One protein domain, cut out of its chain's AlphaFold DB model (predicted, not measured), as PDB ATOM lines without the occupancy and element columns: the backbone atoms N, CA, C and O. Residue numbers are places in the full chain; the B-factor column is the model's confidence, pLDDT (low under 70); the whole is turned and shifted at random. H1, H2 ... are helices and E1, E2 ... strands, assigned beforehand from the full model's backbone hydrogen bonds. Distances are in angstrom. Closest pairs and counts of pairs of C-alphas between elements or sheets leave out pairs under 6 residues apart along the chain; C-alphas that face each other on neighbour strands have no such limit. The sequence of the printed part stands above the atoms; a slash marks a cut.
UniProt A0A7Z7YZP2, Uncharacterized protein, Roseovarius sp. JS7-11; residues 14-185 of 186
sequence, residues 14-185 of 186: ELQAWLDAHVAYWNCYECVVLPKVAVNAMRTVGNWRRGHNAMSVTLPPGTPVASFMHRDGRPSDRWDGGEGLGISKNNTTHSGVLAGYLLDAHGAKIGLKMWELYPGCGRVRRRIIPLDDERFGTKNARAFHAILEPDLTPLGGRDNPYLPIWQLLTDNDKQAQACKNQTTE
ATOM      1  N   GLU A  14      10.699 -13.168 -40.009       85.44
ATOM      2  CA  GLU A  14      10.305 -13.035 -41.416       85.44
ATOM      3  C   GLU A  14       9.459 -11.780 -41.615       85.44
ATOM      4  O   GLU A  14       9.771 -10.946 -42.470       85.44
ATOM      5  N   LEU A  15       8.456 -11.579 -40.752       82.56
ATOM      6  CA  LEU A  15       7.664 -10.349 -40.766       82.56
ATOM      7  C   LEU A  15       8.543  -9.125 -40.489       82.56
ATOM      8  O   LEU A  15       8.396  -8.100 -41.152       82.56
ATOM      9  N   GLN A  16       9.505  -9.219 -39.565       86.88
ATOM     10  CA  GLN A  16      10.443  -8.120 -39.355       86.88
ATOM     11  C   GLN A  16      11.283  -7.823 -40.605       86.88
ATOM     12  O   GLN A  16      11.395  -6.657 -40.970       86.88
ATOM     13  N   ALA A  17      11.863  -8.836 -41.254       86.56
ATOM     14  CA  ALA A  17      12.680  -8.640 -42.451       86.56
ATOM     15  C   ALA A  17      11.872  -7.983 -43.580       86.56
ATOM     16  O   ALA A  17      12.354  -7.067 -44.248       86.56
ATOM     17  N   TRP A  18      10.615  -8.400 -43.747       86.81
ATOM     18  CA  TRP A  18       9.700  -7.808 -44.713       86.81
ATOM     19  C   TRP A  18       9.367  -6.340 -44.389       86.81
ATOM     20  O   TRP A  18       9.381  -5.496 -45.292       86.81
ATOM     21  N   LEU A  19       9.134  -6.007 -43.110       86.56
ATOM     22  CA  LEU A  19       8.914  -4.624 -42.664       86.56
ATOM     23  C   LEU A  19      10.177  -3.766 -42.862       86.56
ATOM     24  O   LEU A  19      10.082  -2.660 -43.389       86.56
ATOM     25  N   ASP A  20      11.353  -4.274 -42.484       88.12
ATOM     26  CA  ASP A  20      12.642  -3.585 -42.643       88.12
ATOM     27  C   ASP A  20      12.923  -3.264 -44.126       88.12
ATOM     28  O   ASP A  20      13.311  -2.139 -44.449       88.12
ATOM     29  N   ALA A  21      12.657  -4.206 -45.041       86.06
ATOM     30  CA  ALA A  21      12.832  -4.003 -46.481       86.06
ATOM     31  C   ALA A  21      11.935  -2.881 -47.035       86.06
ATOM     32  O   ALA A  21      12.395  -2.032 -47.801       86.06
ATOM     33  N   HIS A  22      10.669  -2.832 -46.616       82.44
ATOM     34  CA  HIS A  22       9.752  -1.773 -47.039       82.44
ATOM     35  C   HIS A  22      10.149  -0.406 -46.482       82.44
ATOM     36  O   HIS A  22      10.082   0.592 -47.197       82.44
ATOM     37  N   VAL A  23      10.591  -0.341 -45.225       83.69
ATOM     38  CA  VAL A  23      11.068   0.917 -44.632       83.69
ATOM     39  C   VAL A  23      12.299   1.434 -45.362       83.69
ATOM     40  O   VAL A  23      12.363   2.627 -45.646       83.69
ATOM     41  N   ALA A  24      13.239   0.554 -45.715       84.88
ATOM     42  CA  ALA A  24      14.405   0.927 -46.508       84.88
ATOM     43  C   ALA A  24      14.013   1.481 -47.890       84.88
ATOM     44  O   ALA A  24      14.612   2.453 -48.344       84.88
ATOM     45  N   TYR A  25      12.982   0.912 -48.526       84.81
ATOM     46  CA  TYR A  25      12.469   1.389 -49.811       84.81
ATOM     47  C   TYR A  25      11.828   2.784 -49.719       84.81
ATOM     48  O   TYR A  25      12.150   3.667 -50.510       84.81
ATOM     49  N   TRP A  26      10.936   3.005 -48.747       81.69
ATOM     50  CA  TRP A  26      10.222   4.281 -48.602       81.69
ATOM     51  C   TRP A  26      11.055   5.377 -47.923       81.69
ATOM     52  O   TRP A  26      10.731   6.555 -48.055       81.69
ATOM     53  N   ASN A  27      12.092   4.995 -47.169       84.94
ATOM     54  CA  ASN A  27      12.958   5.867 -46.372       84.94
ATOM     55  C   ASN A  27      12.183   6.905 -45.528       84.94
ATOM     56  O   ASN A  27      12.572   8.067 -45.412       84.94
ATOM     57  N   CYS A  28      11.060   6.476 -44.944       84.56
ATOM     58  CA  CYS A  28      10.187   7.298 -44.112       84.56
ATOM     59  C   CYS A  28      10.003   6.648 -42.737       84.56
ATOM     60  O   CYS A  28       9.557   5.505 -42.630       84.56
ATOM     61  N   TYR A  29      10.337   7.387 -41.676       86.94
ATOM     62  CA  TYR A  29      10.379   6.884 -40.296       86.94
ATOM     63  C   TYR A  29       9.212   7.390 -39.442       86.94
ATOM     64  O   TYR A  29       9.358   7.617 -38.242       86.94
ATOM     65  N   GLU A  30       8.043   7.588 -40.040       88.88
ATOM     66  CA  GLU A  30       6.833   7.946 -39.302       88.88
ATOM     67  C   GLU A  30       6.119   6.697 -38.779       88.88
ATOM     68  O   GLU A  30       6.060   5.666 -39.450       88.88
ATOM     69  N   CYS A  31       5.523   6.786 -37.586       89.75
ATOM     70  CA  CYS A  31       4.863   5.638 -36.955       89.75
ATOM     71  C   CYS A  31       3.736   5.034 -37.809       89.75
ATOM     72  O   CYS A  31       3.506   3.830 -37.753       89.75
ATOM     73  N   VAL A  32       3.088   5.855 -38.644       90.12
ATOM     74  CA  VAL A  32       1.981   5.454 -39.525       90.12
ATOM     75  C   VAL A  32       2.408   4.595 -40.708       90.12
ATOM     76  O   VAL A  32       1.556   3.960 -41.326       90.12
ATOM     77  N   VAL A  33       3.700   4.566 -41.039       90.50
ATOM     78  CA  VAL A  33       4.198   3.851 -42.219       90.50
ATOM     79  C   VAL A  33       4.026   2.344 -42.051       90.50
ATOM     80  O   VAL A  33       3.459   1.707 -42.936       90.50
ATOM     81  N   LEU A  34       4.435   1.766 -40.913       91.50
ATOM     82  CA  LEU A  34       4.336   0.311 -40.717       91.50
ATOM     83  C   LEU A  34       2.902  -0.223 -40.771       91.50
ATOM     84  O   LEU A  34       2.690  -1.188 -41.500       91.50
ATOM     85  N   PRO A  35       1.914   0.373 -40.067       93.56
ATOM     86  CA  PRO A  35       0.518  -0.037 -40.180       93.56
ATOM     87  C   PRO A  35       0.013  -0.093 -41.621       93.56
ATOM     88  O   PRO A  35      -0.665  -1.044 -41.983       93.56
ATOM     89  N   LYS A  36       0.343   0.915 -42.441       92.56
ATOM     90  CA  LYS A  36      -0.092   0.980 -43.842       92.56
ATOM     91  C   LYS A  36       0.579  -0.088 -44.681       92.56
ATOM     92  O   LYS A  36      -0.095  -0.789 -45.426       92.56
ATOM     93  N   VAL A  37       1.898  -0.205 -44.547       91.00
ATOM     94  CA  VAL A  37       2.701  -1.168 -45.296       91.00
ATOM     95  C   VAL A  37       2.214  -2.581 -45.008       91.00
ATOM     96  O   VAL A  37       1.886  -3.279 -45.959       91.00
ATOM     97  N   ALA A  38       2.062  -2.952 -43.729       91.56
ATOM     98  CA  ALA A  38       1.688  -4.293 -43.267       91.56
ATOM     99  C   ALA A  38       0.457  -4.902 -43.940       91.56
ATOM    100  O   ALA A  38       0.361  -6.120 -44.026       91.56
ATOM    101  N   VAL A  39      -0.461  -4.064 -44.415       92.94
ATOM    102  CA  VAL A  39      -1.719  -4.489 -45.040       92.94
ATOM    103  C   VAL A  39      -1.971  -3.775 -46.370       92.94
ATOM    104  O   VAL A  39      -3.113  -3.639 -46.796       92.94
ATOM    105  N   ASN A  40      -0.913  -3.260 -47.005       89.44
ATOM    106  CA  ASN A  40      -0.964  -2.589 -48.306       89.44
ATOM    107  C   ASN A  40      -2.007  -1.443 -48.401       89.44
ATOM    108  O   ASN A  40      -2.652  -1.227 -49.429       89.44
ATOM    109  N   ALA A  41      -2.182  -0.674 -47.323       89.12
ATOM    110  CA  ALA A  41      -3.193   0.378 -47.202       89.12
ATOM    111  C   ALA A  41      -2.572   1.785 -47.224       89.12
ATOM    112  O   ALA A  41      -2.527   2.491 -46.218       89.12
ATOM    113  N   MET A  42      -2.114   2.233 -48.394       83.38
ATOM    114  CA  MET A  42      -1.364   3.495 -48.560       83.38
ATOM    115  C   MET A  42      -2.221   4.780 -48.512       83.38
ATOM    116  O   MET A  42      -1.774   5.854 -48.911       83.38
ATOM    117  N   ARG A  43      -3.456   4.697 -48.007       82.25
ATOM    118  CA  ARG A  43      -4.394   5.826 -47.905       82.25
ATOM    119  C   ARG A  43      -4.034   6.778 -46.754       82.25
ATOM    120  O   ARG A  43      -3.123   6.531 -45.960       82.25
ATOM    121  N   THR A  44      -4.731   7.913 -46.682       84.19
ATOM    122  CA  THR A  44      -4.556   8.892 -45.596       84.19
ATOM    123  C   THR A  44      -4.947   8.313 -44.233       84.19
ATOM    124  O   THR A  44      -5.872   7.514 -44.128       84.19
ATOM    125  N   VAL A  45      -4.249   8.746 -43.182       87.38
ATOM    126  CA  VAL A  45      -4.512   8.359 -41.784       87.38
ATOM    127  C   VAL A  45      -5.607   9.193 -41.119       87.38
ATOM    128  O   VAL A  45      -6.147   8.788 -40.094       87.38
ATOM    129  N   GLY A  46      -5.971  10.342 -41.701       86.06
ATOM    130  CA  GLY A  46      -6.890  11.297 -41.067       86.06
ATOM    131  C   GLY A  46      -8.305  10.767 -40.831       86.06
ATOM    132  O   GLY A  46      -9.028  11.299 -39.993       86.06
ATOM    133  N   ASN A  47      -8.688   9.687 -41.515       87.69
ATOM    134  CA  ASN A  47     -10.000   9.063 -41.359       87.69
ATOM    135  C   ASN A  47      -9.957   7.695 -40.668       87.69
ATOM    136  O   ASN A  47     -10.981   7.011 -40.642       87.69
ATOM    137  N   TRP A  48      -8.810   7.292 -40.115       94.81
ATOM    138  CA  TRP A  48      -8.711   6.053 -39.353       94.81
ATOM    139  C   TRP A  48      -9.688   6.054 -38.179       94.81
ATOM    140  O   TRP A  48      -9.780   7.020 -37.409       94.81
ATOM    141  N   ARG A  49     -10.416   4.945 -38.053       96.50
ATOM    142  CA  ARG A  49     -11.439   4.718 -37.037       96.50
ATOM    143  C   ARG A  49     -10.966   3.697 -36.017       96.50
ATOM    144  O   ARG A  49     -10.224   2.766 -36.336       96.50
ATOM    145  N   ARG A  50     -11.402   3.895 -34.777       97.12
ATOM    146  CA  ARG A  50     -11.082   3.012 -33.660       97.12
ATOM    147  C   ARG A  50     -11.793   1.671 -33.829       97.12
ATOM    148  O   ARG A  50     -13.017   1.626 -33.868       97.12
ATOM    149  N   GLY A  51     -11.025   0.588 -33.882       97.38
ATOM    150  CA  GLY A  51     -11.540  -0.776 -33.818       97.38
ATOM    151  C   GLY A  51     -11.518  -1.362 -32.409       97.38
ATOM    152  O   GLY A  51     -11.429  -0.661 -31.394       97.38
ATOM    153  N   HIS A  52     -11.563  -2.692 -32.343       97.06
ATOM    154  CA  HIS A  52     -11.508  -3.409 -31.076       97.06
ATOM    155  C   HIS A  52     -10.187  -3.153 -30.340       97.06
ATOM    156  O   HIS A  52      -9.114  -3.060 -30.943       97.06
ATOM    157  N   ASN A  53     -10.276  -3.041 -29.016       97.19
ATOM    158  CA  ASN A  53      -9.115  -2.865 -28.155       97.19
ATOM    159  C   ASN A  53      -8.248  -4.130 -28.164       97.19
ATOM    160  O   ASN A  53      -8.760  -5.234 -27.961       97.19
ATOM    161  N   ALA A  54      -6.935  -3.972 -28.349       96.44
ATOM    162  CA  ALA A  54      -6.016  -5.102 -28.454       96.44
ATOM    163  C   ALA A  54      -5.909  -5.912 -27.149       96.44
ATOM    164  O   ALA A  54      -5.577  -7.099 -27.174       96.44
ATOM    165  N   MET A  55      -6.204  -5.304 -25.999       95.50
ATOM    166  CA  MET A  55      -6.206  -5.995 -24.711       95.50
ATOM    167  C   MET A  55      -7.513  -6.755 -24.483       95.50
ATOM    168  O   MET A  55      -7.465  -7.890 -24.010       95.50
ATOM    169  N   SER A  56      -8.652  -6.213 -24.921       93.69
ATOM    170  CA  SER A  56      -9.965  -6.868 -24.788       93.69
ATOM    171  C   SER A  56     -10.184  -8.016 -25.778       93.69
ATOM    172  O   SER A  56     -10.771  -9.030 -25.418       93.69
ATOM    173  N   VAL A  57      -9.688  -7.893 -27.013       93.31
ATOM    174  CA  VAL A  57      -9.797  -8.924 -28.062       93.31
ATOM    175  C   VAL A  57      -8.405  -9.415 -28.431       93.31
ATOM    176  O   VAL A  57      -7.465  -8.633 -28.523       93.31
ATOM    177  N   THR A  58      -8.219 -10.724 -28.601       93.31
ATOM    178  CA  THR A  58      -6.937 -11.277 -29.071       93.31
ATOM    179  C   THR A  58      -6.821 -11.083 -30.575       93.31
ATOM    180  O   THR A  58      -7.363 -11.859 -31.352       93.31
ATOM    181  N   LEU A  59      -6.130 -10.016 -30.963       95.00
ATOM    182  CA  LEU A  59      -5.827  -9.694 -32.350       95.00
ATOM    183  C   LEU A  59      -4.653 -10.566 -32.839       95.00
ATOM    184  O   LEU A  59      -3.723 -10.818 -32.063       95.00
ATOM    185  N   PRO A  60      -4.646 -11.018 -34.100       93.69
ATOM    186  CA  PRO A  60      -3.538 -11.798 -34.640       93.69
ATOM    187  C   PRO A  60      -2.270 -10.949 -34.818       93.69
ATOM    188  O   PRO A  60      -2.373  -9.751 -35.113       93.69
ATOM    189  N   PRO A  61      -1.065 -11.537 -34.705       93.19
ATOM    190  CA  PRO A  61       0.164 -10.885 -35.147       93.19
ATOM    191  C   PRO A  61       0.058 -10.399 -36.601       93.19
ATOM    192  O   PRO A  61      -0.648 -10.993 -37.410       93.19
ATOM    193  N   GLY A  62       0.728  -9.293 -36.918       93.38
ATOM    194  CA  GLY A  62       0.600  -8.601 -38.203       93.38
ATOM    195  C   GLY A  62      -0.550  -7.590 -38.256       93.38
ATOM    196  O   GLY A  62      -0.578  -6.759 -39.158       93.38
ATOM    197  N   THR A  63      -1.464  -7.585 -37.277       97.31
ATOM    198  CA  THR A  63      -2.561  -6.604 -37.228       97.31
ATOM    199  C   THR A  63      -2.020  -5.180 -37.037       97.31
ATOM    200  O   THR A  63      -1.311  -4.927 -36.055       97.31
ATOM    201  N   PRO A  64      -2.390  -4.221 -37.904       97.62
ATOM    202  CA  PRO A  64      -2.139  -2.801 -37.678       97.62
ATOM    203  C   PRO A  64      -2.871  -2.290 -36.433       97.62
ATOM    204  O   PRO A  64      -4.085  -2.469 -36.295       97.62
ATOM    205  N   VAL A  65      -2.143  -1.619 -35.541       98.19
ATOM    206  CA  VAL A  65      -2.693  -1.025 -34.318       98.19
ATOM    207  C   VAL A  65      -2.273   0.430 -34.164       98.19
ATOM    208  O   VAL A  65      -1.162   0.822 -34.525       98.19
ATOM    209  N   ALA A  66      -3.153   1.242 -33.590       96.81
ATOM    210  CA  ALA A  66      -2.868   2.635 -33.273       96.81
ATOM    211  C   ALA A  66      -3.476   3.034 -31.933       96.81
ATOM    212  O   ALA A  66      -4.414   2.394 -31.449       96.81
ATOM    213  N   SER A  67      -2.942   4.101 -31.341       95.56
ATOM    214  CA  SER A  67      -3.579   4.753 -30.209       95.56
ATOM    215  C   SER A  67      -4.705   5.677 -30.667       95.56
ATOM    216  O   SER A  67      -4.553   6.445 -31.617       95.56
ATOM    217  N   PHE A  68      -5.844   5.602 -29.983       95.31
ATOM    218  CA  PHE A  68      -7.043   6.375 -30.312       95.31
ATOM    219  C   PHE A  68      -7.463   7.234 -29.125       95.31
ATOM    220  O   PHE A  68      -8.239   6.816 -28.262       95.31
ATOM    221  N   MET A  69      -6.878   8.429 -29.053       93.38
ATOM    222  CA  MET A  69      -6.981   9.315 -27.898       93.38
ATOM    223  C   MET A  69      -6.982  10.782 -28.333       93.38
ATOM    224  O   MET A  69      -6.322  11.152 -29.303       93.38
ATOM    225  N   HIS A  70      -7.684  11.619 -27.576       90.81
ATOM    226  CA  HIS A  70      -7.527  13.068 -27.607       90.81
ATOM    227  C   HIS A  70      -6.212  13.485 -26.922       90.81
ATOM    228  O   HIS A  70      -5.550  12.686 -26.253       90.81
ATOM    229  N   ARG A  71      -5.814  14.755 -27.083       86.88
ATOM    230  CA  ARG A  71      -4.573  15.311 -26.501       86.88
ATOM    231  C   ARG A  71      -4.569  15.300 -24.971       86.88
ATOM    232  O   ARG A  71      -3.506  15.207 -24.371       86.88
ATOM    233  N   ASP A  72      -5.747  15.363 -24.358       87.19
ATOM    234  CA  ASP A  72      -5.950  15.271 -22.907       87.19
ATOM    235  C   ASP A  72      -5.903  13.824 -22.375       87.19
ATOM    236  O   ASP A  72      -6.022  13.594 -21.174       87.19
ATOM    237  N   GLY A  73      -5.722  12.837 -23.259       87.94
ATOM    238  CA  GLY A  73      -5.666  11.423 -22.915       87.94
ATOM    239  C   GLY A  73      -7.025  10.720 -22.866       87.94
ATOM    240  O   GLY A  73      -7.071   9.520 -22.592       87.94
ATOM    241  N   ARG A  74      -8.135  11.409 -23.152       91.75
ATOM    242  CA  ARG A  74      -9.445  10.749 -23.238       91.75
ATOM    243  C   ARG A  74      -9.520   9.846 -24.470       91.75
ATOM    244  O   ARG A  74      -8.946  10.193 -25.505       91.75
ATOM    245  N   PRO A  75     -10.235   8.708 -24.408       93.44
ATOM    246  CA  PRO A  75     -10.435   7.860 -25.579       93.44
ATOM    247  C   PRO A  75     -11.127   8.621 -26.717       93.44
ATOM    248  O   PRO A  75     -12.005   9.440 -26.462       93.44
ATOM    249  N   SER A  76     -10.766   8.321 -27.963       94.44
ATOM    250  CA  SER A  76     -11.378   8.913 -29.159       94.44
ATOM    251  C   SER A  76     -11.797   7.833 -30.152       94.44
ATOM    252  O   SER A  76     -11.192   6.770 -30.184       94.44
ATOM    253  N   ASP A  77     -12.793   8.095 -30.994       95.31
ATOM    254  CA  ASP A  77     -13.143   7.200 -32.111       95.31
ATOM    255  C   ASP A  77     -12.335   7.476 -33.384       95.31
ATOM    256  O   ASP A  77     -12.388   6.696 -34.340       95.31
ATOM    257  N   ARG A  78     -11.589   8.587 -33.413       94.31
ATOM    258  CA  ARG A  78     -10.749   8.999 -34.541       94.31
ATOM    259  C   ARG A  78      -9.288   9.043 -34.129       94.31
ATOM    260  O   ARG A  78      -8.953   9.395 -32.997       94.31
ATOM    261  N   TRP A  79      -8.413   8.679 -35.058       91.75
ATOM    262  CA  TRP A  79      -6.978   8.728 -34.813       91.75
ATOM    263  C   TRP A  79      -6.492  10.171 -34.611       91.75
ATOM    264  O   TRP A  79      -7.031  11.109 -35.200       91.75
ATOM    265  N   ASP A  80      -5.496  10.347 -33.737       88.88
ATOM    266  CA  ASP A  80      -4.972  11.656 -33.313       88.88
ATOM    267  C   ASP A  80      -6.064  12.617 -32.790       88.88
ATOM    268  O   ASP A  80      -5.992  13.828 -32.980       88.88
ATOM    269  N   GLY A  81      -7.125  12.072 -32.185       85.62
ATOM    270  CA  GLY A  81      -8.273  12.842 -31.697       85.62
ATOM    271  C   GLY A  81      -9.140  13.450 -32.803       85.62
ATOM    272  O   GLY A  81      -9.982  14.293 -32.508       85.62
ATOM    273  N   GLY A  82      -8.944  13.035 -34.060       85.00
ATOM    274  CA  GLY A  82      -9.586  13.621 -35.237       85.00
ATOM    275  C   GLY A  82      -8.753  14.681 -35.956       85.00
ATOM    276  O   GLY A  82      -9.162  15.103 -37.032       85.00
ATOM    277  N   GLU A  83      -7.588  15.059 -35.420       82.44
ATOM    278  CA  GLU A  83      -6.663  15.988 -36.085       82.44
ATOM    279  C   GLU A  83      -6.045  15.353 -37.337       82.44
ATOM    280  O   GLU A  83      -5.807  16.021 -38.338       82.44
ATOM    281  N   GLY A  84      -5.788  14.040 -37.301       68.19
ATOM    282  CA  GLY A  84      -5.292  13.290 -38.455       68.19
ATOM    283  C   GLY A  84      -3.873  13.646 -38.908       68.19
ATOM    284  O   GLY A  84      -3.460  13.207 -39.979       68.19
ATOM    285  N   LEU A  85      -3.131  14.418 -38.108       68.00
ATOM    286  CA  LEU A  85      -1.810  14.942 -38.456       68.00
ATOM    287  C   LEU A  85      -0.669  14.036 -37.987       68.00
ATOM    288  O   LEU A  85       0.423  14.092 -38.542       68.00
ATOM    289  N   GLY A  86      -0.892  13.213 -36.958       62.03
ATOM    290  CA  GLY A  86       0.159  12.340 -36.435       62.03
ATOM    291  C   GLY A  86       1.270  13.101 -35.729       62.03
ATOM    292  O   GLY A  86       2.428  12.686 -35.788       62.03
ATOM    293  N   ILE A  87       0.936  14.236 -35.099       62.66
ATOM    294  CA  ILE A  87       1.941  15.128 -34.514       62.66
ATOM    295  C   ILE A  87       2.775  14.351 -33.493       62.66
ATOM    296  O   ILE A  87       2.279  13.892 -32.460       62.66
ATOM    297  N   SER A  88       4.068  14.248 -33.786       58.94
ATOM    298  CA  SER A  88       5.043  13.574 -32.937       58.94
ATOM    299  C   SER A  88       5.125  14.221 -31.547       58.94
ATOM    300  O   SER A  88       4.952  15.427 -31.398       58.94
ATOM    301  N   LYS A  89       5.478  13.423 -30.529       66.38
ATOM    302  CA  LYS A  89       5.769  13.848 -29.137       66.38
ATOM    303  C   LYS A  89       4.575  14.266 -28.263       66.38
ATOM    304  O   LYS A  89       4.790  14.683 -27.130       66.38
ATOM    305  N   ASN A  90       3.330  14.084 -28.701       76.56
ATOM    306  CA  ASN A  90       2.148  14.369 -27.870       76.56
ATOM    307  C   ASN A  90       1.837  13.287 -26.808       76.56
ATOM    308  O   ASN A  90       0.880  13.424 -26.058       76.56
ATOM    309  N   ASN A  91       2.612  12.195 -26.768       87.44
ATOM    310  CA  ASN A  91       2.412  10.993 -25.945       87.44
ATOM    311  C   ASN A  91       1.071  10.254 -26.125       87.44
ATOM    312  O   ASN A  91       0.930   9.176 -25.550       87.44
ATOM    313  N   THR A  92       0.125  10.757 -26.921       91.25
ATOM    314  CA  THR A  92      -1.218  10.186 -27.128       91.25
ATOM    315  C   THR A  92      -1.414   9.576 -28.517       91.25
ATOM    316  O   THR A  92      -2.337   8.783 -28.697       91.25
ATOM    317  N   THR A  93      -0.520   9.864 -29.469       91.69
ATOM    318  CA  THR A  93      -0.605   9.398 -30.858       91.69
ATOM    319  C   THR A  93       0.608   8.564 -31.222       91.69
ATOM    320  O   THR A  93       1.742   9.039 -31.223       91.69
ATOM    321  N   HIS A  94       0.356   7.298 -31.529       94.31
ATOM    322  CA  HIS A  94       1.345   6.373 -32.050       94.31
ATOM    323  C   HIS A  94       0.660   5.233 -32.792       94.31
ATOM    324  O   HIS A  94      -0.527   4.970 -32.597       94.31
ATOM    325  N   SER A  95       1.408   4.539 -33.638       94.94
ATOM    326  CA  SER A  95       0.915   3.356 -34.335       94.94
ATOM    327  C   SER A  95       2.048   2.393 -34.661       94.94
ATOM    328  O   SER A  95       3.229   2.733 -34.553       94.94
ATOM    329  N   GLY A  96       1.679   1.162 -34.985       95.94
ATOM    330  CA  GLY A  96       2.613   0.097 -35.296       95.94
ATOM    331  C   GLY A  96       1.895  -1.177 -35.718       95.94
ATOM    332  O   GLY A  96       0.695  -1.186 -35.991       95.94
ATOM    333  N   VAL A  97       2.651  -2.264 -35.765       97.12
ATOM    334  CA  VAL A  97       2.155  -3.587 -36.150       97.12
ATOM    335  C   VAL A  97       2.269  -4.511 -34.951       97.12
ATOM    336  O   VAL A  97       3.327  -4.600 -34.323       97.12
ATOM    337  N   LEU A  98       1.178  -5.186 -34.606       96.38
ATOM    338  CA  LEU A  98       1.141  -6.101 -33.476       96.38
ATOM    339  C   LEU A  98       2.061  -7.300 -33.734       96.38
ATOM    340  O   LEU A  98       1.866  -8.038 -34.693       96.38
ATOM    341  N   ALA A  99       3.024  -7.534 -32.847       94.00
ATOM    342  CA  ALA A  99       3.841  -8.749 -32.843       94.00
ATOM    343  C   ALA A  99       3.247  -9.847 -31.954       94.00
ATOM    344  O   ALA A  99       3.547 -11.025 -32.120       94.00
ATOM    345  N   GLY A 100       2.414  -9.461 -30.988       93.31
ATOM    346  CA  GLY A 100       1.741 -10.366 -30.071       93.31
ATOM    347  C   GLY A 100       1.592  -9.743 -28.692       93.31
ATOM    348  O   GLY A 100       1.568  -8.522 -28.538       93.31
ATOM    349  N   TYR A 101       1.525 -10.591 -27.672       94.19
ATOM    350  CA  TYR A 101       1.232 -10.180 -26.302       94.19
ATOM    351  C   TYR A 101       2.337 -10.599 -25.337       94.19
ATOM    352  O   TYR A 101       3.028 -11.603 -25.537       94.19
ATOM    353  N   LEU A 102       2.502  -9.816 -24.274       91.69
ATOM    354  CA  LEU A 102       3.173 -10.261 -23.063       91.69
ATOM    355  C   LEU A 102       2.114 -10.918 -22.176       91.69
ATOM    356  O   LEU A 102       1.096 -10.291 -21.879       91.69
ATOM    357  N   LEU A 103       2.341 -12.175 -21.802       90.81
ATOM    358  CA  LEU A 103       1.418 -12.957 -20.985       90.81
ATOM    359  C   LEU A 103       2.034 -13.226 -19.613       90.81
ATOM    360  O   LEU A 103       3.249 -13.416 -19.520       90.81
ATOM    361  N   ASP A 104       1.205 -13.249 -18.575       86.88
ATOM    362  CA  ASP A 104       1.601 -13.749 -17.259       86.88
ATOM    363  C   ASP A 104       1.645 -15.290 -17.222       86.88
ATOM    364  O   ASP A 104       1.426 -15.974 -18.228       86.88
ATOM    365  N   ALA A 105       1.934 -15.856 -16.048       85.56
ATOM    366  CA  ALA A 105       2.002 -17.304 -15.846       85.56
ATOM    367  C   ALA A 105       0.658 -18.030 -16.069       85.56
ATOM    368  O   ALA A 105       0.648 -19.239 -16.302       85.56
ATOM    369  N   HIS A 106      -0.463 -17.308 -16.017       87.38
ATOM    370  CA  HIS A 106      -1.816 -17.830 -16.204       87.38
ATOM    371  C   HIS A 106      -2.345 -17.605 -17.629       87.38
ATOM    372  O   HIS A 106      -3.456 -18.026 -17.947       87.38
ATOM    373  N   GLY A 107      -1.552 -16.977 -18.502       83.12
ATOM    374  CA  GLY A 107      -1.934 -16.659 -19.874       83.12
ATOM    375  C   GLY A 107      -2.737 -15.364 -20.018       83.12
ATOM    376  O   GLY A 107      -3.216 -15.080 -21.117       83.12
ATOM    377  N   ALA A 108      -2.880 -14.562 -18.959       90.56
ATOM    378  CA  ALA A 108      -3.527 -13.260 -19.046       90.56
ATOM    379  C   ALA A 108      -2.599 -12.241 -19.719       90.56
ATOM    380  O   ALA A 108      -1.382 -12.246 -19.523       90.56
ATOM    381  N   LYS A 109      -3.172 -11.343 -20.528       92.81
ATOM    382  CA  LYS A 109      -2.407 -10.303 -21.221       92.81
ATOM    383  C   LYS A 109      -1.998  -9.206 -20.239       92.81
ATOM    384  O   LYS A 109      -2.843  -8.460 -19.755       92.81
ATOM    385  N   ILE A 110      -0.696  -9.049 -20.040       94.44
ATOM    386  CA  ILE A 110      -0.090  -7.989 -19.214       94.44
ATOM    387  C   ILE A 110       0.649  -6.940 -20.058       94.44
ATOM    388  O   ILE A 110       1.273  -6.020 -19.534       94.44
ATOM    389  N   GLY A 111       0.591  -7.056 -21.387       94.88
ATOM    390  CA  GLY A 111       1.123  -6.057 -22.306       94.88
ATOM    391  C   GLY A 111       1.058  -6.472 -23.773       94.88
ATOM    392  O   GLY A 111       0.672  -7.592 -24.115       94.88
ATOM    393  N   LEU A 112       1.484  -5.560 -24.639       94.94
ATOM    394  CA  LEU A 112       1.582  -5.711 -26.088       94.94
ATOM    395  C   LEU A 112       3.045  -5.755 -26.517       94.94
ATOM    396  O   LEU A 112       3.892  -5.043 -25.974       94.94
ATOM    397  N   LYS A 113       3.326  -6.548 -27.545       94.88
ATOM    398  CA  LYS A 113       4.572  -6.511 -28.310       94.88
ATOM    399  C   LYS A 113       4.258  -5.901 -29.668       94.88
ATOM    400  O   LYS A 113       3.310  -6.328 -30.320       94.88
ATOM    401  N   MET A 114       5.040  -4.923 -30.101       95.44
ATOM    402  CA  MET A 114       4.752  -4.150 -31.308       95.44
ATOM    403  C   MET A 114       6.033  -3.859 -32.088       95.44
ATOM    404  O   MET A 114       7.071  -3.571 -31.488       95.44
ATOM    405  N   TRP A 115       5.948  -3.916 -33.414       95.62
ATOM    406  CA  TRP A 115       6.909  -3.261 -34.295       95.62
ATOM    407  C   TRP A 115       6.483  -1.818 -34.529       95.62
ATOM    408  O   TRP A 115       5.327  -1.553 -34.857       95.62
ATOM    409  N   GLU A 116       7.412  -0.886 -34.366       94.06
ATOM    410  CA  GLU A 116       7.150   0.542 -34.495       94.06
ATOM    411  C   GLU A 116       8.231   1.257 -35.306       94.06
ATOM    412  O   GLU A 116       9.371   0.795 -35.417       94.06
ATOM    413  N   LEU A 117       7.860   2.433 -35.808       92.06
ATOM    414  CA  LEU A 117       8.778   3.463 -36.278       92.06
ATOM    415  C   LEU A 117       8.506   4.756 -35.528       92.06
ATOM    416  O   LEU A 117       7.398   5.005 -35.054       92.06
ATOM    417  N   TYR A 118       9.526   5.591 -35.453       88.50
ATOM    418  CA  TYR A 118       9.416   6.974 -35.018       88.50
ATOM    419  C   TYR A 118      10.562   7.787 -35.626       88.50
ATOM    420  O   TYR A 118      11.614   7.213 -35.944       88.50
ATOM    421  N   PRO A 119      10.400   9.113 -35.776       87.81
ATOM    422  CA  PRO A 119      11.446   9.954 -36.339       87.81
ATOM    423  C   PRO A 119      12.789   9.738 -35.627       87.81
ATOM    424  O   PRO A 119      12.874   9.833 -34.403       87.81
ATOM    425  N   GLY A 120      13.829   9.410 -36.398       85.62
ATOM    426  CA  GLY A 120      15.183   9.151 -35.892       85.62
ATOM    427  C   GLY A 120      15.486   7.707 -35.469       85.62
ATOM    428  O   GLY A 120      16.613   7.431 -35.071       85.62
ATOM    429  N   CYS A 121      14.541   6.762 -35.565       86.94
ATOM    430  CA  CYS A 121      14.795   5.363 -35.181       86.94
ATOM    431  C   CYS A 121      15.744   4.599 -36.127       86.94
ATOM    432  O   CYS A 121      16.349   3.606 -35.711       86.94
ATOM    433  N   GLY A 122      15.849   5.034 -37.390       86.06
ATOM    434  CA  GLY A 122      16.737   4.490 -38.428       86.06
ATOM    435  C   GLY A 122      16.395   3.088 -38.952       86.06
ATOM    436  O   GLY A 122      16.973   2.662 -39.943       86.06
ATOM    437  N   ARG A 123      15.486   2.355 -38.300       89.00
ATOM    438  CA  ARG A 123      15.006   1.016 -38.692       89.00
ATOM    439  C   ARG A 123      13.761   0.638 -37.897       89.00
ATOM    440  O   ARG A 123      13.463   1.288 -36.893       89.00
ATOM    441  N   VAL A 124      13.105  -0.462 -38.265       92.31
ATOM    442  CA  VAL A 124      12.000  -1.013 -37.473       92.31
ATOM    443  C   VAL A 124      12.477  -1.336 -36.058       92.31
ATOM    444  O   VAL A 124      13.522  -1.960 -35.837       92.31
ATOM    445  N   ARG A 125      11.712  -0.889 -35.060       93.19
ATOM    446  CA  ARG A 125      12.004  -1.112 -33.642       93.19
ATOM    447  C   ARG A 125      11.002  -2.072 -33.038       93.19
ATOM    448  O   ARG A 125       9.820  -2.047 -33.349       93.19
ATOM    449  N   ARG A 126      11.493  -2.900 -32.122       93.19
ATOM    450  CA  ARG A 126      10.672  -3.746 -31.258       93.19
ATOM    451  C   ARG A 126      10.346  -2.965 -29.994       93.19
ATOM    452  O   ARG A 126      11.258  -2.427 -29.365       93.19
ATOM    453  N   ARG A 127       9.080  -2.959 -29.594       93.25
ATOM    454  CA  ARG A 127       8.618  -2.343 -28.350       93.25
ATOM    455  C   ARG A 127       7.733  -3.294 -27.568       93.25
ATOM    456  O   ARG A 127       6.921  -4.020 -28.134       93.25
ATOM    457  N   ILE A 128       7.892  -3.248 -26.251       93.38
ATOM    458  CA  ILE A 128       6.972  -3.850 -25.292       93.38
ATOM    459  C   ILE A 128       6.238  -2.706 -24.598       93.38
ATOM    460  O   ILE A 128       6.866  -1.758 -24.124       93.38
ATOM    461  N   ILE A 129       4.913  -2.785 -24.570       95.44
ATOM    462  CA  ILE A 129       4.039  -1.794 -23.951       95.44
ATOM    463  C   ILE A 129       3.256  -2.527 -22.860       95.44
ATOM    464  O   ILE A 129       2.450  -3.390 -23.199       95.44
ATOM    465  N   PRO A 130       3.499  -2.264 -21.570       95.38
ATOM    466  CA  PRO A 130       2.768  -2.939 -20.505       95.38
ATOM    467  C   PRO A 130       1.322  -2.441 -20.418       95.38
ATOM    468  O   PRO A 130       1.006  -1.316 -20.819       95.38
ATOM    469  N   LEU A 131       0.448  -3.290 -19.885       95.00
ATOM    470  CA  LEU A 131      -0.862  -2.891 -19.386       95.00
ATOM    471  C   LEU A 131      -0.683  -2.413 -17.947       95.00
ATOM    472  O   LEU A 131      -0.406  -3.217 -17.063       95.00
ATOM    473  N   ASP A 132      -0.774  -1.105 -17.745       91.88
ATOM    474  CA  ASP A 132      -0.383  -0.458 -16.493       91.88
ATOM    475  C   ASP A 132      -1.156   0.855 -16.350       91.88
ATOM    476  O   ASP A 132      -0.936   1.789 -17.124       91.88
ATOM    477  N   ASP A 133      -2.096   0.909 -15.405       85.81
ATOM    478  CA  ASP A 133      -3.022   2.035 -15.245       85.81
ATOM    479  C   ASP A 133      -2.339   3.318 -14.730       85.81
ATOM    480  O   ASP A 133      -2.907   4.401 -14.862       85.81
ATOM    481  N   GLU A 134      -1.093   3.240 -14.252       89.62
ATOM    482  CA  GLU A 134      -0.291   4.421 -13.905       89.62
ATOM    483  C   GLU A 134       0.340   5.084 -15.143       89.62
ATOM    484  O   GLU A 134       0.840   6.213 -15.087       89.62
ATOM    485  N   ARG A 135       0.325   4.407 -16.301       90.19
ATOM    486  CA  ARG A 135       0.932   4.919 -17.533       90.19
ATOM    487  C   ARG A 135      -0.051   5.713 -18.376       90.19
ATOM    488  O   ARG A 135      -1.120   5.243 -18.758       90.19
ATOM    489  N   PHE A 136       0.404   6.891 -18.788       91.19
ATOM    490  CA  PHE A 136      -0.325   7.771 -19.690       91.19
ATOM    491  C   PHE A 136      -0.117   7.418 -21.172       91.19
ATOM    492  O   PHE A 136       1.009   7.177 -21.629       91.19
ATOM    493  N   GLY A 137      -1.203   7.481 -21.944       92.25
ATOM    494  CA  GLY A 137      -1.167   7.503 -23.405       92.25
ATOM    495  C   GLY A 137      -0.544   6.261 -24.042       92.25
ATOM    496  O   GLY A 137      -0.771   5.125 -23.634       92.25
ATOM    497  N   THR A 138       0.313   6.491 -25.034       93.69
ATOM    498  CA  THR A 138       1.012   5.473 -25.843       93.69
ATOM    499  C   THR A 138       1.980   4.594 -25.044       93.69
ATOM    500  O   THR A 138       2.564   3.654 -25.589       93.69
ATOM    501  N   LYS A 139       2.199   4.886 -23.756       94.44
ATOM    502  CA  LYS A 139       2.988   4.046 -22.846       94.44
ATOM    503  C   LYS A 139       2.158   2.933 -22.196       94.44
ATOM    504  O   LYS A 139       2.767   2.059 -21.583       94.44
ATOM    505  N   ASN A 140       0.834   2.953 -22.347       95.94
ATOM    506  CA  ASN A 140      -0.090   1.952 -21.825       95.94
ATOM    507  C   ASN A 140      -0.716   1.146 -22.970       95.94
ATOM    508  O   ASN A 140      -1.233   1.704 -23.938       95.94
ATOM    509  N   ALA A 141      -0.701  -0.179 -22.844       96.44
ATOM    510  CA  ALA A 141      -1.256  -1.090 -23.832       96.44
ATOM    511  C   ALA A 141      -2.757  -0.873 -24.085       96.44
ATOM    512  O   ALA A 141      -3.236  -1.087 -25.199       96.44
ATOM    513  N   ARG A 142      -3.494  -0.385 -23.079       95.44
ATOM    514  CA  ARG A 142      -4.929  -0.086 -23.180       95.44
ATOM    515  C   ARG A 142      -5.243   0.972 -24.240       95.44
ATOM    516  O   ARG A 142      -6.360   0.994 -24.740       95.44
ATOM    517  N   ALA A 143      -4.283   1.816 -24.611       96.06
ATOM    518  CA  ALA A 143      -4.488   2.841 -25.626       96.06
ATOM    519  C   ALA A 143      -4.615   2.279 -27.050       96.06
ATOM    520  O   ALA A 143      -5.087   3.000 -27.923       96.06
ATOM    521  N   PHE A 144      -4.177   1.039 -27.303       97.69
ATOM    522  CA  PHE A 144      -4.004   0.508 -28.654       97.69
ATOM    523  C   PHE A 144      -5.195  -0.333 -29.116       97.69
ATOM    524  O   PHE A 144      -5.632  -1.278 -28.455       97.69
ATOM    525  N   HIS A 145      -5.689   0.006 -30.301       98.56
ATOM    526  CA  HIS A 145      -6.820  -0.642 -30.951       98.56
ATOM    527  C   HIS A 145      -6.437  -1.066 -32.364       98.56
ATOM    528  O   HIS A 145      -5.548  -0.466 -32.972       98.56
ATOM    529  N   ALA A 146      -7.143  -2.064 -32.898       98.25
ATOM    530  CA  ALA A 146      -7.134  -2.321 -34.332       98.25
ATOM    531  C   ALA A 146      -7.567  -1.060 -35.099       98.25
ATOM    532  O   ALA A 146      -8.393  -0.280 -34.612       98.25
ATOM    533  N   ILE A 147      -7.012  -0.864 -36.291       97.94
ATOM    534  CA  ILE A 147      -7.330   0.284 -37.144       97.94
ATOM    535  C   ILE A 147      -8.420  -0.114 -38.136       97.94
ATOM    536  O   ILE A 147      -8.287  -1.122 -38.834       97.94
ATOM    537  N   LEU A 148      -9.475   0.693 -38.211       97.50
ATOM    538  CA  LEU A 148     -10.536   0.561 -39.201       97.50
ATOM    539  C   LEU A 148     -10.483   1.711 -40.221       97.50
ATOM    540  O   LEU A 148     -10.034   2.822 -39.922       97.50
ATOM    541  N   GLU A 149     -10.971   1.434 -41.422       94.75
ATOM    542  CA  GLU A 149     -11.259   2.390 -42.489       94.75
ATOM    543  C   GLU A 149     -12.544   3.189 -42.176       94.75
ATOM    544  O   GLU A 149     -13.263   2.890 -41.215       94.75
ATOM    545  N   PRO A 150     -12.867   4.237 -42.959       92.94
ATOM    546  CA  PRO A 150     -14.053   5.065 -42.725       92.94
ATOM    547  C   PRO A 150     -15.382   4.309 -42.809       92.94
ATOM    548  O   PRO A 150     -16.357   4.740 -42.199       92.94
ATOM    549  N   ASP A 151     -15.409   3.201 -43.550       93.56
ATOM    550  CA  ASP A 151     -16.543   2.282 -43.675       93.56
ATOM    551  C   ASP A 151     -16.634   1.269 -42.517       93.56
ATOM    552  O   ASP A 151     -17.466   0.365 -42.547       93.56
ATOM    553  N   LEU A 152     -15.796   1.438 -41.487       94.69
ATOM    554  CA  LEU A 152     -15.693   0.589 -40.300       94.69
ATOM    555  C   LEU A 152     -15.204  -0.836 -40.577       94.69
ATOM    556  O   LEU A 152     -15.307  -1.696 -39.701       94.69
ATOM    557  N   THR A 153     -14.607  -1.084 -41.743       95.69
ATOM    558  CA  THR A 153     -13.905  -2.339 -42.026       95.69
ATOM    559  C   THR A 153     -12.434  -2.261 -41.599       95.69
ATOM    560  O   THR A 153     -11.880  -1.169 -41.493       95.69
ATOM    561  N   PRO A 154     -11.759  -3.387 -41.308       97.56
ATOM    562  CA  PRO A 154     -10.333  -3.386 -40.982       97.56
ATOM    563  C   PRO A 154      -9.468  -2.742 -42.068       97.56
ATOM    564  O   PRO A 154      -9.644  -3.018 -43.253       97.56
ATOM    565  N   LEU A 155      -8.488  -1.928 -41.657       96.81
ATOM    566  CA  LEU A 155      -7.510  -1.307 -42.559       96.81
ATOM    567  C   LEU A 155      -6.876  -2.347 -43.484       96.81
ATOM    568  O   LEU A 155      -6.394  -3.354 -42.984       96.81
ATOM    569  N   GLY A 156      -6.854  -2.107 -44.799       94.62
ATOM    570  CA  GLY A 156      -6.293  -3.048 -45.784       94.62
ATOM    571  C   GLY A 156      -7.185  -4.251 -46.116       94.62
ATOM    572  O   GLY A 156      -6.821  -5.082 -46.948       94.62
ATOM    573  N   GLY A 157      -8.377  -4.347 -45.516       94.31
ATOM    574  CA  GLY A 157      -9.369  -5.369 -45.836       94.31
ATOM    575  C   GLY A 157      -8.797  -6.782 -45.739       94.31
ATOM    576  O   GLY A 157      -8.410  -7.230 -44.663       94.31
ATOM    577  N   ARG A 158      -8.751  -7.492 -46.874       94.69
ATOM    578  CA  ARG A 158      -8.319  -8.900 -46.956       94.69
ATOM    579  C   ARG A 158      -6.860  -9.138 -46.565       94.69
ATOM    580  O   ARG A 158      -6.533 -10.246 -46.158       94.69
ATOM    581  N   ASP A 159      -6.011  -8.122 -46.695       94.81
ATOM    582  CA  ASP A 159      -4.587  -8.227 -46.363       94.81
ATOM    583  C   ASP A 159      -4.364  -8.064 -44.847       94.81
ATOM    584  O   ASP A 159      -3.259  -8.255 -44.345       94.81
ATOM    585  N   ASN A 160      -5.421  -7.739 -44.092       96.75
ATOM    586  CA  ASN A 160      -5.378  -7.606 -42.647       96.75
ATOM    587  C   ASN A 160      -5.741  -8.925 -41.953       96.75
ATOM    588  O   ASN A 160      -6.890  -9.370 -42.048       96.75
ATOM    589  N   PRO A 161      -4.828  -9.523 -41.164       95.44
ATOM    590  CA  PRO A 161      -5.102 -10.786 -40.482       95.44
ATOM    591  C   PRO A 161      -6.223 -10.671 -39.437       95.44
ATOM    592  O   PRO A 161      -6.795 -11.677 -39.029       95.44
ATOM    593  N   TYR A 162      -6.577  -9.455 -39.016       96.56
ATOM    594  CA  TYR A 162      -7.701  -9.193 -38.124       96.56
ATOM    595  C   TYR A 162      -9.083  -9.371 -38.782       96.56
ATOM    596  O   TYR A 162     -10.068  -9.569 -38.067       96.56
ATOM    597  N   LEU A 163      -9.184  -9.342 -40.117       96.44
ATOM    598  CA  LEU A 163     -10.470  -9.363 -40.824       96.44
ATOM    599  C   LEU A 163     -11.416 -10.507 -40.404       96.44
ATOM    600  O   LEU A 163     -12.569 -10.205 -40.090       96.44
ATOM    601  N   PRO A 164     -10.977 -11.778 -40.307       95.12
ATOM    602  CA  PRO A 164     -11.873 -12.875 -39.930       95.12
ATOM    603  C   PRO A 164     -12.443 -12.731 -38.512       95.12
ATOM    604  O   PRO A 164     -13.601 -13.057 -38.260       95.12
ATOM    605  N   ILE A 165     -11.644 -12.209 -37.574       94.31
ATOM    606  CA  ILE A 165     -12.088 -11.978 -36.192       94.31
ATOM    607  C   ILE A 165     -13.070 -10.811 -36.144       94.31
ATOM    608  O   ILE A 165     -14.075 -10.887 -35.442       94.31
ATOM    609  N   TRP A 166     -12.807  -9.740 -36.894       96.50
ATOM    610  CA  TRP A 166     -13.725  -8.607 -36.992       96.50
ATOM    611  C   TRP A 166     -15.103  -9.019 -37.529       96.50
ATOM    612  O   TRP A 166     -16.115  -8.612 -36.958       96.50
ATOM    613  N   GLN A 167     -15.141  -9.851 -38.578       95.69
ATOM    614  CA  GLN A 167     -16.386 -10.372 -39.155       95.69
ATOM    615  C   GLN A 167     -17.181 -11.165 -38.115       95.69
ATOM    616  O   GLN A 167     -18.334 -10.836 -37.847       95.69
ATOM    617  N   LEU A 168     -16.529 -12.123 -37.447       94.50
ATOM    618  CA  LEU A 168     -17.158 -12.947 -36.414       94.50
ATOM    619  C   LEU A 168     -17.768 -12.109 -35.279       94.50
ATOM    620  O   LEU A 168     -18.896 -12.358 -34.861       94.50
ATOM    621  N   LEU A 169     -17.027 -11.122 -34.768       92.62
ATOM    622  CA  LEU A 169     -17.501 -10.266 -33.675       92.62
ATOM    623  C   LEU A 169     -18.690  -9.404 -34.111       92.62
ATOM    624  O   LEU A 169     -19.684  -9.318 -33.398       92.62
ATOM    625  N   THR A 170     -18.612  -8.833 -35.311       92.06
ATOM    626  CA  THR A 170     -19.667  -7.972 -35.855       92.06
ATOM    627  C   THR A 170     -20.954  -8.754 -36.131       92.06
ATOM    628  O   THR A 170     -22.052  -8.246 -35.903       92.06
ATOM    629  N   ASP A 171     -20.842  -9.994 -36.607       91.75
ATOM    630  CA  ASP A 171     -21.998 -10.858 -36.850       91.75
ATOM    631  C   ASP A 171     -22.664 -11.292 -35.538       91.75
ATOM    632  O   ASP A 171     -23.894 -11.260 -35.436       91.75
ATOM    633  N   ASN A 172     -21.874 -11.602 -34.507       90.75
ATOM    634  CA  ASN A 172     -22.394 -11.901 -33.172       90.75
ATOM    635  C   ASN A 172     -23.145 -10.705 -32.568       90.75
ATOM    636  O   ASN A 172     -24.229 -10.883 -32.008       90.75
ATOM    637  N   ASP A 173     -22.616  -9.488 -32.712       88.88
ATOM    638  CA  ASP A 173     -23.267  -8.273 -32.211       88.88
ATOM    639  C   ASP A 173     -24.612  -8.025 -32.908       88.88
ATOM    640  O   ASP A 173     -25.617  -7.741 -32.248       88.88
ATOM    641  N   LYS A 174     -24.669  -8.208 -34.235       87.75
ATOM    642  CA  LYS A 174     -25.917  -8.110 -35.010       87.75
ATOM    643  C   LYS A 174     -26.956  -9.133 -34.550       87.75
ATOM    644  O   LYS A 174     -28.122  -8.780 -34.383       87.75
ATOM    645  N   GLN A 175     -26.546 -10.383 -34.326       86.50
ATOM    646  CA  GLN A 175     -27.440 -11.432 -33.829       86.50
ATOM    647  C   GLN A 175     -27.963 -11.107 -32.426       86.50
ATOM    648  O   GLN A 175     -29.166 -11.185 -32.180       86.50
ATOM    649  N   ALA A 176     -27.084 -10.673 -31.519       85.81
ATOM    650  CA  ALA A 176     -27.471 -10.289 -30.165       85.81
ATOM    651  C   ALA A 176     -28.465  -9.116 -30.160       85.81
ATOM    652  O   ALA A 176     -29.394  -9.090 -29.351       85.81
ATOM    653  N   GLN A 177     -28.297  -8.155 -31.070       84.06
ATOM    654  CA  GLN A 177     -29.211  -7.026 -31.213       84.06
ATOM    655  C   GLN A 177     -30.568  -7.450 -31.793       84.06
ATOM    656  O   GLN A 177     -31.603  -7.010 -31.294       84.06
ATOM    657  N   ALA A 178     -30.585  -8.363 -32.770       84.50
ATOM    658  CA  ALA A 178     -31.822  -8.925 -33.311       84.50
ATOM    659  C   ALA A 178     -32.638  -9.678 -32.241       84.50
ATOM    660  O   ALA A 178     -33.845  -9.464 -32.131       84.50
ATOM    661  N   CYS A 179     -31.991 -10.494 -31.400       79.19
ATOM    662  CA  CYS A 179     -32.669 -11.209 -30.312       79.19
ATOM    663  C   CYS A 179     -33.250 -10.270 -29.242       79.19
ATOM    664  O   CYS A 179     -34.333 -10.535 -28.718       79.19
ATOM    665  N   LYS A 180     -32.556  -9.169 -28.919       77.62
ATOM    666  CA  LYS A 180     -33.055  -8.161 -27.965       77.62
ATOM    667  C   LYS A 180     -34.303  -7.450 -28.481       77.62
ATOM    668  O   LYS A 180     -35.245  -7.263 -27.721       77.62
ATOM    669  N   ASN A 181     -34.335  -7.110 -29.767       75.56
ATOM    670  CA  ASN A 181     -35.483  -6.420 -30.354       75.56
ATOM    671  C   ASN A 181     -36.730  -7.322 -30.409       75.56
ATOM    672  O   ASN A 181     -37.833  -6.848 -30.165       75.56
ATOM    673  N   GLN A 182     -36.556  -8.631 -30.626       68.25
ATOM    674  CA  GLN A 182     -37.662  -9.601 -30.589       68.25
ATOM    675  C   GLN A 182     -38.259  -9.788 -29.185       68.25
ATOM    676  O   GLN A 182     -39.448 -10.059 -29.057       68.25
ATOM    677  N   THR A 183     -37.462  -9.629 -28.124       64.12
ATOM    678  CA  THR A 183     -37.928  -9.785 -26.732       64.12
ATOM    679  C   THR A 183     -38.601  -8.535 -26.168       64.12
ATOM    680  O   THR A 183     -39.318  -8.638 -25.180       64.12
ATOM    681  N   THR A 184     -38.405  -7.365 -26.781       61.81
ATOM    682  CA  THR A 184     -39.085  -6.113 -26.401       61.81
ATOM    683  C   THR A 184     -40.418  -5.879 -27.118       61.81
ATOM    684  O   THR A 184     -41.151  -4.972 -26.738       61.81
ATOM    685  N   GLU A 185     -40.729  -6.673 -28.144       56.72
ATOM    686  CA  GLU A 185     -41.989  -6.613 -28.908       56.72
ATOM    687  C   GLU A 185     -42.999  -7.708 -28.497       56.72
ATOM    688  O   GLU A 185     -44.032  -7.865 -29.148       56.72
TER     689      GLU A 185
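AT A GLANCE: This is residues 14 to 185 of the 186 residues of an uncharacterized protein of Roseovarius sp. JS7-11 (UniProt A0A7Z7YZP2). A strongly twisted sheet of six strands, with E2 and E6 near the middle of the body, has H1 and H2 packed over one face and long loops around it, while most of the long helix H4 sticks out as an arm, residues 170 to 185 standing free. The whole is elongated, spanning 60 by 34 by 34 A; the body without the arm spans 41 by 34 by 32 A. The 172 printed residues hold four named helices and six named strands, in the order H1 H2 E1 E2 H3 E3 E4 E5 E6 H4; the sheet runs E1 E6 E2 E3 E4 E5, antiparallel throughout. The class is mixed, helices and strands, with under half of the residues in named elements; the whole is compact, with a radius of gyration of the C-alphas of 16.4 A.

HOW THE PARTS SIT: Start at H1, residues 14 to 26, which touches H2, residues 33 to 38, with its residues 19 to 23 alone; their closest C-alphas, of Leu 19 and Leu 34, are 7.0 A apart, and they run opposite ways at a steep tilt of 48 degrees. Both are on one face of the sheet: two layers, helices on one sheet face. H2 lies over E3, residues 95 to 103, with a height over the sheet of 7.8 A; their closest C-alphas, of Pro 35 and Gly 96, are 5.3 A apart. Next look at E1, residues 49 to 53, an edge strand antiparallel to E6, residues 144 to 148, with N 49 and O 148 2.9 A apart. E2, residues 64 to 67, lies between E6 and E3, with N 145 and O 66 2.9 A apart, and N 65 and O 96 2.9 A apart. H3, residues 79 to 82, is on the sheet, over none of its strands. E3 bends by 68 degrees at residue 99, and with E4, residues 109 to 116, and E5, residues 125 to 130, forms a meander, each strand the antiparallel neighbour of the one before, in two hairpins; N 97 and O 115 are 2.9 A apart, N 112 and O 129 2.8 A. H4, residues 163 to 184, only grazes the sheet with residues 165 to 169. In H1, H2 and H4 every O i to N i+4 pair is within hydrogen-bond range; H3 is too short for one.

IN THESE COORDINATES: Find C-alpha 14 at (10.305, -13.035, -41.416), where H1 begins and runs 18.7 A. E3 measures 21.1 A, E4 19.6 A and E5 16.2 A. H4 runs 32.2 A to C-alpha 184 at (-39.085, -6.113, -26.401).

THE WHOLE: The C-alphas farthest apart, of Gly 122 and Glu 185, are 60.5 A apart. The printed part has no cut. The links E2 to H3, H3 to E3, E5 to E6 and E6 to H4 are long. Residues 84 to 89 and 182 to 185 have pLDDT under 70.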